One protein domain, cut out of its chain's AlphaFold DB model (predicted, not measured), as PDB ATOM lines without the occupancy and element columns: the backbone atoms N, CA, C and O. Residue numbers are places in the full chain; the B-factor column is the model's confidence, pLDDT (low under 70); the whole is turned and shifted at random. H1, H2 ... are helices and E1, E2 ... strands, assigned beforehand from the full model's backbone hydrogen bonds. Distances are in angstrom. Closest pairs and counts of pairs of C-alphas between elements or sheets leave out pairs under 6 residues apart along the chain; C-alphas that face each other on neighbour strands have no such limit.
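This is residues 358 to 440 of the 565 residues of the protein "SH2 domain-containing protein" of Pythium insidiosum (UniProt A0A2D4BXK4). Two long helices, H1 and H4, run the same way along the longest axis and come together near their last residues, while a short pair of strands, E1 and E2, sits at the end where they begin. H3 stands steeply near H1, and the small H2 lies at the other end. The printed part has 83 residues, with four named helices and two named strands in the order E1 H1 H2 H3 E2 H4, mostly helix. It is compact, with a radius of gyration of the C-alphas of 12.8 A, and elongated, spanning 34 by 19 by 17 A.

E1, residues 358 to 360, and E2, residues 412 to 414, are antiparallel neighbours; N 359 and O 413, 2.9 A apart, are within hydrogen-bond range. H1, residues 361 to 376, touches H2, residues 378 to 382, only at the corner and only just, with 3 pairs of C-alphas within 8 A, the closest Ala 373 and Ala 380, 5.1 A. H1 and H3, residues 387 to 395, are close but not clearly touching, the closest C-alphas Ala 365 and Met 390 being 7.4 A apart, at a steep tilt of 59 degrees, opposite ways. H1, with residues 372 to 376 alone, touches H4, residues 415 to 435, at a shallow tilt of 26 degrees, the same way; the closest C-alphas are Leu 376 and Ala 433, 5.8 A. H3 and H4 are apart. Every O i to N i+4 pair is within hydrogen-bond range in H2 and H3, against 10 of 12 in H1 and 15 of 17 in H4.

E1 begins at C-alpha 358 (147.336, 133.587, 144.132). H1 measures 22.0 A, H3 12.4 A and H4 29.9 A, ending at C-alpha 435 (145.470, 128.405, 177.954).

The farthest C-alphas, Asn 358 and Phe 440, are 36.4 A apart. The printed part has no cut; the link from H3 to E2, residues 396 to 411, is long. Mean pLDDT of the printed part is 80.9, with 13 residues under 70, among them residues 362 to 367.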
ATOM      1  N   ASN A 358     147.182 132.786 142.924       66.69
ATOM      2  CA  ASN A 358     147.336 133.587 144.132       66.69
ATOM      3  C   ASN A 358     146.077 134.417 144.427       66.69
ATOM      4  O   ASN A 358     145.581 135.138 143.567       66.69
ATOM      5  N   ILE A 359     145.587 134.359 145.669       65.38
ATOM      6  CA  ILE A 359     144.363 135.052 146.107       65.38
ATOM      7  C   ILE A 359     144.667 136.211 147.068       65.38
ATOM      8  O   ILE A 359     145.569 136.080 147.895       65.38
ATOM      9  N   PRO A 360     143.926 137.331 147.028       74.50
ATOM     10  CA  PRO A 360     144.095 138.416 147.996       74.50
ATOM     11  C   PRO A 360     143.830 137.969 149.447       74.50
ATOM     12  O   PRO A 360     142.838 137.299 149.739       74.50
ATOM     13  N   LEU A 361     144.686 138.372 150.393       72.69
ATOM     14  CA  LEU A 361     144.560 138.053 151.825       72.69
ATOM     15  C   LEU A 361     143.272 138.626 152.433       72.69
ATOM     16  O   LEU A 361     142.690 138.021 153.331       72.69
ATOM     17  N   GLU A 362     142.819 139.774 151.941       68.75
ATOM     18  CA  GLU A 362     141.548 140.400 152.324       68.75
ATOM     19  C   GLU A 362     140.349 139.464 152.130       68.75
ATOM     20  O   GLU A 362     139.434 139.472 152.949       68.75
ATOM     21  N   TRP A 363     140.383 138.582 151.127       64.69
ATOM     22  CA  TRP A 363     139.316 137.608 150.899       64.69
ATOM     23  C   TRP A 363     139.388 136.449 151.896       64.69
ATOM     24  O   TRP A 363     138.362 135.873 152.244       64.69
ATOM     25  N   LEU A 364     140.583 136.122 152.401       64.31
ATOM     26  CA  LEU A 364     140.800 135.087 153.418       64.31
ATOM     27  C   LEU A 364     140.526 135.580 154.846       64.31
ATOM     28  O   LEU A 364     140.144 134.793 155.716       64.31
ATOM     29  N   ALA A 365     140.719 136.872 155.111       64.69
ATOM     30  CA  ALA A 365     140.641 137.466 156.444       64.69
ATOM     31  C   ALA A 365     139.311 137.203 157.193       64.69
ATOM     32  O   ALA A 365     139.368 136.839 158.379       64.69
ATOM     33  N   PRO A 366     138.124 137.293 156.552       59.28
ATOM     34  CA  PRO A 366     136.856 136.953 157.196       59.28
ATOM     35  C   PRO A 366     136.780 135.481 157.613       59.28
ATOM     36  O   PRO A 366     136.291 135.172 158.699       59.28
ATOM     37  N   PHE A 367     137.314 134.566 156.798       68.62
ATOM     38  CA  PHE A 367     137.312 133.131 157.095       68.62
ATOM     39  C   PHE A 367     138.254 132.784 158.248       68.62
ATOM     40  O   PHE A 367     137.878 132.020 159.136       68.62
ATOM     41  N   ILE A 368     139.441 133.399 158.290       73.12
ATOM     42  CA  ILE A 368     140.388 133.268 159.409       73.12
ATOM     43  C   ILE A 368     139.728 133.741 160.712       73.12
ATOM     44  O   ILE A 368     139.785 133.048 161.732       73.12
ATOM     45  N   SER A 369     139.053 134.892 160.668       67.06
ATOM     46  CA  SER A 369     138.363 135.475 161.824       67.06
ATOM     47  C   SER A 369     137.187 134.613 162.289       67.06
ATOM     48  O   SER A 369     137.041 134.363 163.486       67.06
ATOM     49  N   ARG A 370     136.382 134.094 161.352       63.31
ATOM     50  CA  ARG A 370     135.264 133.189 161.650       63.31
ATOM     51  C   ARG A 370     135.749 131.879 162.260       63.31
ATOM     52  O   ARG A 370     135.210 131.457 163.276       63.31
ATOM     53  N   TYR A 371     136.788 131.264 161.696       73.44
ATOM     54  CA  TYR A 371     137.373 130.044 162.253       73.44
ATOM     55  C   TYR A 371     137.879 130.264 163.682       73.44
ATOM     56  O   TYR A 371     137.575 129.477 164.581       73.44
ATOM     57  N   PHE A 372     138.595 131.368 163.913       78.06
ATOM     58  CA  PHE A 372     139.061 131.756 165.241       78.06
ATOM     59  C   PHE A 372     137.896 131.894 166.233       78.06
ATOM     60  O   PHE A 372     137.951 131.346 167.335       78.06
ATOM     61  N   ALA A 373     136.816 132.567 165.823       68.56
ATOM     62  CA  ALA A 373     135.621 132.733 166.642       68.56
ATOM     63  C   ALA A 373     134.950 131.395 166.982       68.56
ATOM     64  O   ALA A 373     134.623 131.153 168.143       68.56
ATOM     65  N   THR A 374     134.825 130.487 166.014       70.38
ATOM     66  CA  THR A 374     134.250 129.152 166.231       70.38
ATOM     67  C   THR A 374     135.077 128.316 167.211       70.38
ATOM     68  O   THR A 374     134.512 127.592 168.030       70.38
ATOM     69  N   LYS A 375     136.414 128.413 167.164       76.81
ATOM     70  CA  LYS A 375     137.300 127.639 168.048       76.81
ATOM     71  C   LYS A 375     137.339 128.162 169.481       76.81
ATOM     72  O   LYS A 375     137.436 127.359 170.404       76.81
ATOM     73  N   LEU A 376     137.256 129.477 169.678       80.88
ATOM     74  CA  LEU A 376     137.359 130.096 171.004       80.88
ATOM     75  C   LEU A 376     135.999 130.427 171.644       80.88
ATOM     76  O   LEU A 376     135.931 130.653 172.851       80.88
ATOM     77  N   ARG A 377     134.907 130.439 170.868       81.25
ATOM     78  CA  ARG A 377     133.528 130.651 171.340       81.25
ATOM     79  C   ARG A 377     133.396 131.911 172.205       81.25
ATOM     80  O   ARG A 377     133.672 133.012 171.731       81.25
ATOM     81  N   ALA A 378     132.996 131.770 173.471       76.31
ATOM     82  CA  ALA A 378     132.791 132.880 174.399       76.31
ATOM     83  C   ALA A 378     134.046 133.758 174.575       76.31
ATOM     84  O   ALA A 378     133.926 134.975 174.740       76.31
ATOM     85  N   ASP A 379     135.245 133.178 174.472       75.00
ATOM     86  CA  ASP A 379     136.496 133.933 174.574       75.00
ATOM     87  C   ASP A 379     136.702 134.862 173.371       75.00
ATOM     88  O   ASP A 379     137.231 135.964 173.528       75.00
ATOM     89  N   ALA A 380     136.244 134.459 172.182       73.75
ATOM     90  CA  ALA A 380     136.297 135.290 170.982       73.75
ATOM     91  C   ALA A 380     135.239 136.398 170.975       73.75
ATOM     92  O   ALA A 380     135.478 137.440 170.375       73.75
ATOM     93  N   VAL A 381     134.110 136.220 171.672       76.44
ATOM     94  CA  VAL A 381     133.129 137.302 171.882       76.44
ATOM     95  C   VAL A 381     133.737 138.401 172.753       76.44
ATOM     96  O   VAL A 381     133.659 139.579 172.418       76.44
ATOM     97  N   LYS A 382     134.399 138.017 173.852       77.81
ATOM     98  CA  LYS A 382     135.069 138.967 174.758       77.81
ATOM     99  C   LYS A 382     136.285 139.628 174.114       77.81
ATOM    100  O   LYS A 382     136.594 140.785 174.395       77.81
ATOM    101  N   ARG A 383     137.004 138.884 173.275       83.69
ATOM    102  CA  ARG A 383     138.194 139.368 172.584       83.69
ATOM    103  C   ARG A 383     138.288 138.749 171.184       83.69
ATOM    104  O   ARG A 383     138.931 137.707 171.022       83.69
ATOM    105  N   PRO A 384     137.714 139.394 170.159       80.81
ATOM    106  CA  PRO A 384     137.820 138.908 168.790       80.81
ATOM    107  C   PRO A 384     139.243 139.067 168.246       80.81
ATOM    108  O   PRO A 384     140.101 139.752 168.824       80.81
ATOM    109  N   LEU A 385     139.504 138.429 167.106       81.12
ATOM    110  CA  LEU A 385     140.737 138.646 166.363       81.12
ATOM    111  C   LEU A 385     140.744 140.088 165.834       81.12
ATOM    112  O   LEU A 385     139.922 140.465 165.008       81.12
ATOM    113  N   SER A 386     141.637 140.921 166.365       80.62
ATOM    114  CA  SER A 386     141.662 142.353 166.050       80.62
ATOM    115  C   SER A 386     142.299 142.652 164.690       80.62
ATOM    116  O   SER A 386     143.122 141.875 164.205       80.62
ATOM    117  N   VAL A 387     142.042 143.846 164.147       77.06
ATOM    118  CA  VAL A 387     142.745 144.363 162.954       77.06
ATOM    119  C   VAL A 387     144.267 144.351 163.150       77.06
ATOM    120  O   VAL A 387     144.998 143.976 162.243       77.06
ATOM    121  N   ARG A 388     144.766 144.647 164.360       77.19
ATOM    122  CA  ARG A 388     146.206 144.555 164.681       77.19
ATOM    123  C   ARG A 388     146.736 143.120 164.623       77.19
ATOM    124  O   ARG A 388     147.889 142.907 164.265       77.19
ATOM    125  N   SER A 389     145.906 142.139 164.974       85.44
ATOM    126  CA  SER A 389     146.256 140.725 164.834       85.44
ATOM    127  C   SER A 389     146.356 140.346 163.357       85.44
ATOM    128  O   SER A 389     147.317 139.693 162.970       85.44
ATOM    129  N   MET A 390     145.404 140.792 162.532       83.19
ATOM    130  CA  MET A 390     145.432 140.568 161.082       83.19
ATOM    131  C   MET A 390     146.625 141.259 160.412       83.19
ATOM    132  O   MET A 390     147.288 140.648 159.578       83.19
ATOM    133  N   ASP A 391     146.962 142.477 160.835       83.62
ATOM    134  CA  ASP A 391     148.155 143.199 160.382       83.62
ATOM    135  C   ASP A 391     149.437 142.416 160.703       83.62
ATOM    136  O   ASP A 391     150.265 142.187 159.819       83.62
ATOM    137  N   PHE A 392     149.563 141.901 161.932       90.38
ATOM    138  CA  PHE A 392     150.666 141.015 162.304       90.38
ATOM    139  C   PHE A 392     150.740 139.779 161.394       90.38
ATOM    140  O   PHE A 392     151.817 139.460 160.886       90.38
ATOM    141  N   LEU A 393     149.607 139.105 161.160       88.88
ATOM    142  CA  LEU A 393     149.555 137.933 160.286       88.88
ATOM    143  C   LEU A 393     150.004 138.288 158.865       88.88
ATOM    144  O   LEU A 393     150.808 137.562 158.295       88.88
ATOM    145  N   SER A 394     149.572 139.423 158.315       89.19
ATOM    146  CA  SER A 394     149.939 139.861 156.959       89.19
ATOM    147  C   SER A 394     151.431 140.196 156.777       89.19
ATOM    148  O   SER A 394     151.939 140.184 155.651       89.19
ATOM    149  N   LYS A 395     152.146 140.488 157.872       89.06
ATOM    150  CA  LYS A 395     153.556 140.920 157.884       89.06
ATOM    151  C   LYS A 395     154.539 139.831 158.303       89.06
ATOM    152  O   LYS A 395     155.728 139.935 158.003       89.06
ATOM    153  N   SER A 396     154.091 138.796 159.011       90.31
ATOM    154  CA  SER A 396     154.990 137.748 159.495       90.31
ATOM    155  C   SER A 396     155.286 136.729 158.394       90.31
ATOM    156  O   SER A 396     154.508 135.815 158.161       90.31
ATOM    157  N   ALA A 397     156.440 136.834 157.730       89.38
ATOM    158  CA  ALA A 397     156.848 135.836 156.733       89.38
ATOM    159  C   ALA A 397     156.966 134.426 157.344       89.38
ATOM    160  O   ALA A 397     156.653 133.435 156.700       89.38
ATOM    161  N   LEU A 398     157.345 134.342 158.623       90.19
ATOM    162  CA  LEU A 398     157.579 133.083 159.332       90.19
ATOM    163  C   LEU A 398     156.331 132.195 159.426       90.19
ATOM    164  O   LEU A 398     156.462 130.974 159.370       90.19
ATOM    165  N   VAL A 399     155.139 132.787 159.545       89.88
ATOM    166  CA  VAL A 399     153.899 132.004 159.655       89.88
ATOM    167  C   VAL A 399     153.383 131.526 158.297       89.88
ATOM    168  O   VAL A 399     152.672 130.532 158.260       89.88
ATOM    169  N   TRP A 400     153.768 132.165 157.188       87.31
ATOM    170  CA  TRP A 400     153.343 131.794 155.826       87.31
ATOM    171  C   TRP A 400     154.349 130.901 155.080       87.31
ATOM    172  O   TRP A 400     154.124 130.569 153.920       87.31
ATOM    173  N   GLY A 401     155.435 130.476 155.735       80.75
ATOM    174  CA  GLY A 401     156.464 129.609 155.151       80.75
ATOM    175  C   GLY A 401     157.732 130.351 154.713       80.75
ATOM    176  O   GLY A 401     157.898 131.550 154.926       80.75
ATOM    177  N   VAL A 402     158.691 129.624 154.135       65.38
ATOM    178  CA  VAL A 402     159.994 130.191 153.751       65.38
ATOM    179  C   VAL A 402     159.845 130.932 152.420       65.38
ATOM    180  O   VAL A 402     159.718 130.300 151.379       65.38
ATOM    181  N   GLY A 403     159.857 132.268 152.431       67.62
ATOM    182  CA  GLY A 403     159.937 133.038 151.184       67.62
ATOM    183  C   GLY A 403     159.494 134.494 151.279       67.62
ATOM    184  O   GLY A 403     160.257 135.369 150.886       67.62
ATOM    185  N   ALA A 404     158.283 134.767 151.781       80.31
ATOM    186  CA  ALA A 404     157.734 136.124 151.896       80.31
ATOM    187  C   ALA A 404     156.418 136.149 152.695       80.31
ATOM    188  O   ALA A 404     155.653 135.187 152.672       80.31
ATOM    189  N   ALA A 405     156.125 137.271 153.349       87.75
ATOM    190  CA  ALA A 405     154.810 137.571 153.905       87.75
ATOM    191  C   ALA A 405     153.835 138.045 152.803       87.75
ATOM    192  O   ALA A 405     154.290 138.568 151.784       87.75
ATOM    193  N   PRO A 406     152.507 137.958 153.010       87.00
ATOM    194  CA  PRO A 406     151.515 138.486 152.069       87.00
ATOM    195  C   PRO A 406     151.763 139.948 151.673       87.00
ATOM    196  O   PRO A 406     151.730 140.285 150.496       87.00
ATOM    197  N   THR A 407     152.116 140.809 152.630       87.31
ATOM    198  CA  THR A 407     152.442 142.229 152.371       87.31
ATOM    199  C   THR A 407     153.643 142.438 151.447       87.31
ATOM    200  O   THR A 407     153.760 143.484 150.819       87.31
ATOM    201  N   GLN A 408     154.524 141.444 151.325       86.19
ATOM    202  CA  GLN A 408     155.674 141.466 150.417       86.19
ATOM    203  C   GLN A 408     155.334 140.895 149.028       86.19
ATOM    204  O   GLN A 408     156.193 140.868 148.152       86.19
ATOM    205  N   ARG A 409     154.097 140.422 148.831       84.38
ATOM    206  CA  ARG A 409     153.567 139.842 147.589       84.38
ATOM    207  C   ARG A 409     152.249 140.503 147.187       84.38
ATOM    208  O   ARG A 409     151.287 139.811 146.878       84.38
ATOM    209  N   GLU A 410     152.179 141.832 147.262       83.44
ATOM    210  CA  GLU A 410     150.980 142.604 146.883       83.44
ATOM    211  C   GLU A 410     149.704 142.163 147.631       83.44
ATOM    212  O   GLU A 410     148.602 142.190 147.094       83.44
ATOM    213  N   ASN A 411     149.848 141.705 148.880       79.88
ATOM    214  CA  ASN A 411     148.779 141.095 149.678       79.88
ATOM    215  C   ASN A 411     148.144 139.845 149.053       79.88
ATOM    216  O   ASN A 411     147.052 139.454 149.461       79.88
ATOM    217  N   LYS A 412     148.827 139.171 148.127       76.31
ATOM    218  CA  LYS A 412     148.399 137.893 147.559       76.31
ATOM    219  C   LYS A 412     148.981 136.705 148.332       76.31
ATOM    220  O   LYS A 412     150.094 136.742 148.861       76.31
ATOM    221  N   VAL A 413     148.213 135.625 148.383       73.94
ATOM    222  CA  VAL A 413     148.491 134.387 149.110       73.94
ATOM    223  C   VAL A 413     148.356 133.218 148.145       73.94
ATOM    224  O   VAL A 413     147.297 133.016 147.555       73.94
ATOM    225  N   SER A 414     149.418 132.429 147.995       78.06
ATOM    226  CA  SER A 414     149.366 131.175 147.238       78.06
ATOM    227  C   SER A 414     148.799 130.035 148.090       78.06
ATOM    228  O   SER A 414     148.819 130.088 149.324       78.06
ATOM    229  N   LEU A 415     148.355 128.953 147.445       74.88
ATOM    230  CA  LEU A 415     147.916 127.739 148.146       74.88
ATOM    231  C   LEU A 415     149.006 127.171 149.075       74.88
ATOM    232  O   LEU A 415     148.715 126.741 150.190       74.88
ATOM    233  N   GLU A 416     150.265 127.209 148.638       78.56
ATOM    234  CA  GLU A 416     151.416 126.765 149.430       78.56
ATOM    235  C   GLU A 416     151.608 127.633 150.682       78.56
ATOM    236  O   GLU A 416     151.720 127.103 151.791       78.56
ATOM    237  N   MET A 417     151.556 128.964 150.532       80.88
ATOM    238  CA  MET A 417     151.630 129.893 151.663       80.88
ATOM    239  C   MET A 417     150.503 129.628 152.664       80.88
ATOM    240  O   MET A 417     150.737 129.556 153.873       80.88
ATOM    241  N   PHE A 418     149.277 129.446 152.167       80.56
ATOM    242  CA  PHE A 418     148.127 129.150 153.010       80.56
ATOM    243  C   PHE A 418     148.272 127.811 153.741       80.56
ATOM    244  O   PHE A 418     147.962 127.732 154.926       80.56
ATOM    245  N   ALA A 419     148.798 126.770 153.088       78.38
ATOM    246  CA  ALA A 419     149.045 125.479 153.726       78.38
ATOM    247  C   ALA A 419     150.050 125.592 154.887       78.38
ATOM    248  O   ALA A 419     149.832 125.007 155.954       78.38
ATOM    249  N   HIS A 420     151.121 126.375 154.724       83.38
ATOM    250  CA  HIS A 420     152.071 126.662 155.803       83.38
ATOM    251  C   HIS A 420     151.421 127.424 156.960       83.38
ATOM    252  O   HIS A 420     151.534 126.997 158.114       83.38
ATOM    253  N   PHE A 421     150.678 128.484 156.641       86.38
ATOM    254  CA  PHE A 421     149.914 129.248 157.620       86.38
ATOM    255  C   PHE A 421     148.928 128.375 158.387       86.38
ATOM    256  O   PHE A 421     148.897 128.422 159.615       86.38
ATOM    257  N   TRP A 422     148.171 127.524 157.702       87.31
ATOM    258  CA  TRP A 422     147.159 126.683 158.329       87.31
ATOM    259  C   TRP A 422     147.763 125.650 159.282       87.31
ATOM    260  O   TRP A 422     147.263 125.461 160.395       87.31
ATOM    261  N   ARG A 423     148.901 125.047 158.902       84.25
ATOM    262  CA  ARG A 423     149.678 124.142 159.771       84.25
ATOM    263  C   ARG A 423     150.144 124.821 161.058       84.25
ATOM    264  O   ARG A 423     150.396 124.130 162.041       84.25
ATOM    265  N   TRP A 424     150.283 126.142 161.068       91.38
ATOM    266  CA  TRP A 424     150.618 126.917 162.259       91.38
ATOM    267  C   TRP A 424     149.371 127.406 163.016       91.38
ATOM    268  O   TRP A 424     149.273 127.210 164.229       91.38
ATOM    269  N   PHE A 425     148.404 127.996 162.312       89.50
ATOM    270  CA  PHE A 425     147.264 128.704 162.891       89.50
ATOM    271  C   PHE A 425     146.229 127.773 163.526       89.50
ATOM    272  O   PHE A 425     145.787 128.033 164.645       89.50
ATOM    273  N   ALA A 426     145.865 126.664 162.873       84.12
ATOM    274  CA  ALA A 426     144.868 125.747 163.427       84.12
ATOM    275  C   ALA A 426     145.325 125.152 164.781       84.12
ATOM    276  O   ALA A 426     144.617 125.347 165.776       84.12
ATOM    277  N   PRO A 427     146.541 124.579 164.911       86.50
ATOM    278  CA  PRO A 427     147.058 124.137 166.208       86.50
ATOM    279  C   PRO A 427     147.239 125.271 167.223       86.50
ATOM    280  O   PRO A 427     147.153 125.048 168.432       86.50
ATOM    281  N   LEU A 428     147.510 126.494 166.759       93.44
ATOM    282  CA  LEU A 428     147.586 127.652 167.638       93.44
ATOM    283  C   LEU A 428     146.230 127.939 168.297       93.44
ATOM    284  O   LEU A 428     146.207 128.172 169.499       93.44
ATOM    285  N   THR A 429     145.109 127.876 167.569       89.88
ATOM    286  CA  THR A 429     143.780 128.108 168.171       89.88
ATOM    287  C   THR A 429     143.456 127.122 169.296       89.88
ATOM    288  O   THR A 429     142.932 127.534 170.330       89.88
ATOM    289  N   GLU A 430     143.862 125.854 169.162       88.75
ATOM    290  CA  GLU A 430     143.767 124.860 170.240       88.75
ATOM    291  C   GLU A 430     144.624 125.250 171.450       88.75
ATOM    292  O   GLU A 430     144.168 125.181 172.588       88.75
ATOM    293  N   CYS A 431     145.860 125.702 171.214       92.19
ATOM    294  CA  CYS A 431     146.761 126.171 172.268       92.19
ATOM    295  C   CYS A 431     146.198 127.396 173.007       92.19
ATOM    296  O   CYS A 431     146.306 127.491 174.232       92.19
ATOM    297  N   ILE A 432     145.547 128.311 172.283       93.94
ATOM    298  CA  ILE A 432     144.892 129.480 172.871       93.94
ATOM    299  C   ILE A 432     143.730 129.045 173.764       93.94
ATOM    300  O   ILE A 432     143.685 129.454 174.926       93.94
ATOM    301  N   ALA A 433     142.844 128.186 173.260       90.56
ATOM    302  CA  ALA A 433     141.725 127.653 174.032       90.56
ATOM    303  C   ALA A 433     142.210 126.889 175.279       90.56
ATOM    304  O   ALA A 433     141.694 127.095 176.377       90.56
ATOM    305  N   PHE A 434     143.265 126.079 175.143       90.81
ATOM    306  CA  PHE A 434     143.864 125.336 176.255       90.81
ATOM    307  C   PHE A 434     144.445 126.251 177.343       90.81
ATOM    308  O   PHE A 434     144.409 125.906 178.521       90.81
ATOM    309  N   SER A 435     144.942 127.441 176.979       92.31
ATOM    310  CA  SER A 435     145.470 128.405 177.954       92.31
ATOM    311  C   SER A 435     144.399 128.996 178.870       92.31
ATOM    312  O   SER A 435     144.713 129.334 180.007       92.31
ATOM    313  N   ARG A 436     143.154 129.141 178.386       91.62
ATOM    314  CA  ARG A 436     142.059 129.877 179.052       91.62
ATOM    315  C   ARG A 436     142.380 131.346 179.374       91.62
ATOM    316  O   ARG A 436     141.674 131.973 180.153       91.62
ATOM    317  N   LEU A 437     143.441 131.912 178.789       93.62
ATOM    318  CA  LEU A 437     143.906 133.275 179.083       93.62
ATOM    319  C   LEU A 437     143.475 134.314 178.043       93.62
ATOM    320  O   LEU A 437     143.711 135.507 178.232       93.62
ATOM    321  N   TRP A 438     142.893 133.892 176.916       93.69
ATOM    322  CA  TRP A 438     142.643 134.793 175.791       93.69
ATOM    323  C   TRP A 438     141.635 135.893 176.120       93.69
ATOM    324  O   TRP A 438     141.904 137.058 175.819       93.69
ATOM    325  N   ALA A 439     140.526 135.537 176.772       88.62
ATOM    326  CA  ALA A 439     139.431 136.447 177.102       88.62
ATOM    327  C   ALA A 439     139.818 137.614 178.030       88.62
ATOM    328  O   ALA A 439     139.086 138.601 178.096       88.62
ATOM    329  N   PHE A 440     140.945 137.529 178.740       88.75
ATOM    330  CA  PHE A 440     141.382 138.562 179.674       88.75
ATOM    331  C   PHE A 440     141.971 139.763 178.927       88.75
ATOM    332  O   PHE A 440     143.053 139.695 178.332       88.75
TER     333      PHE A 440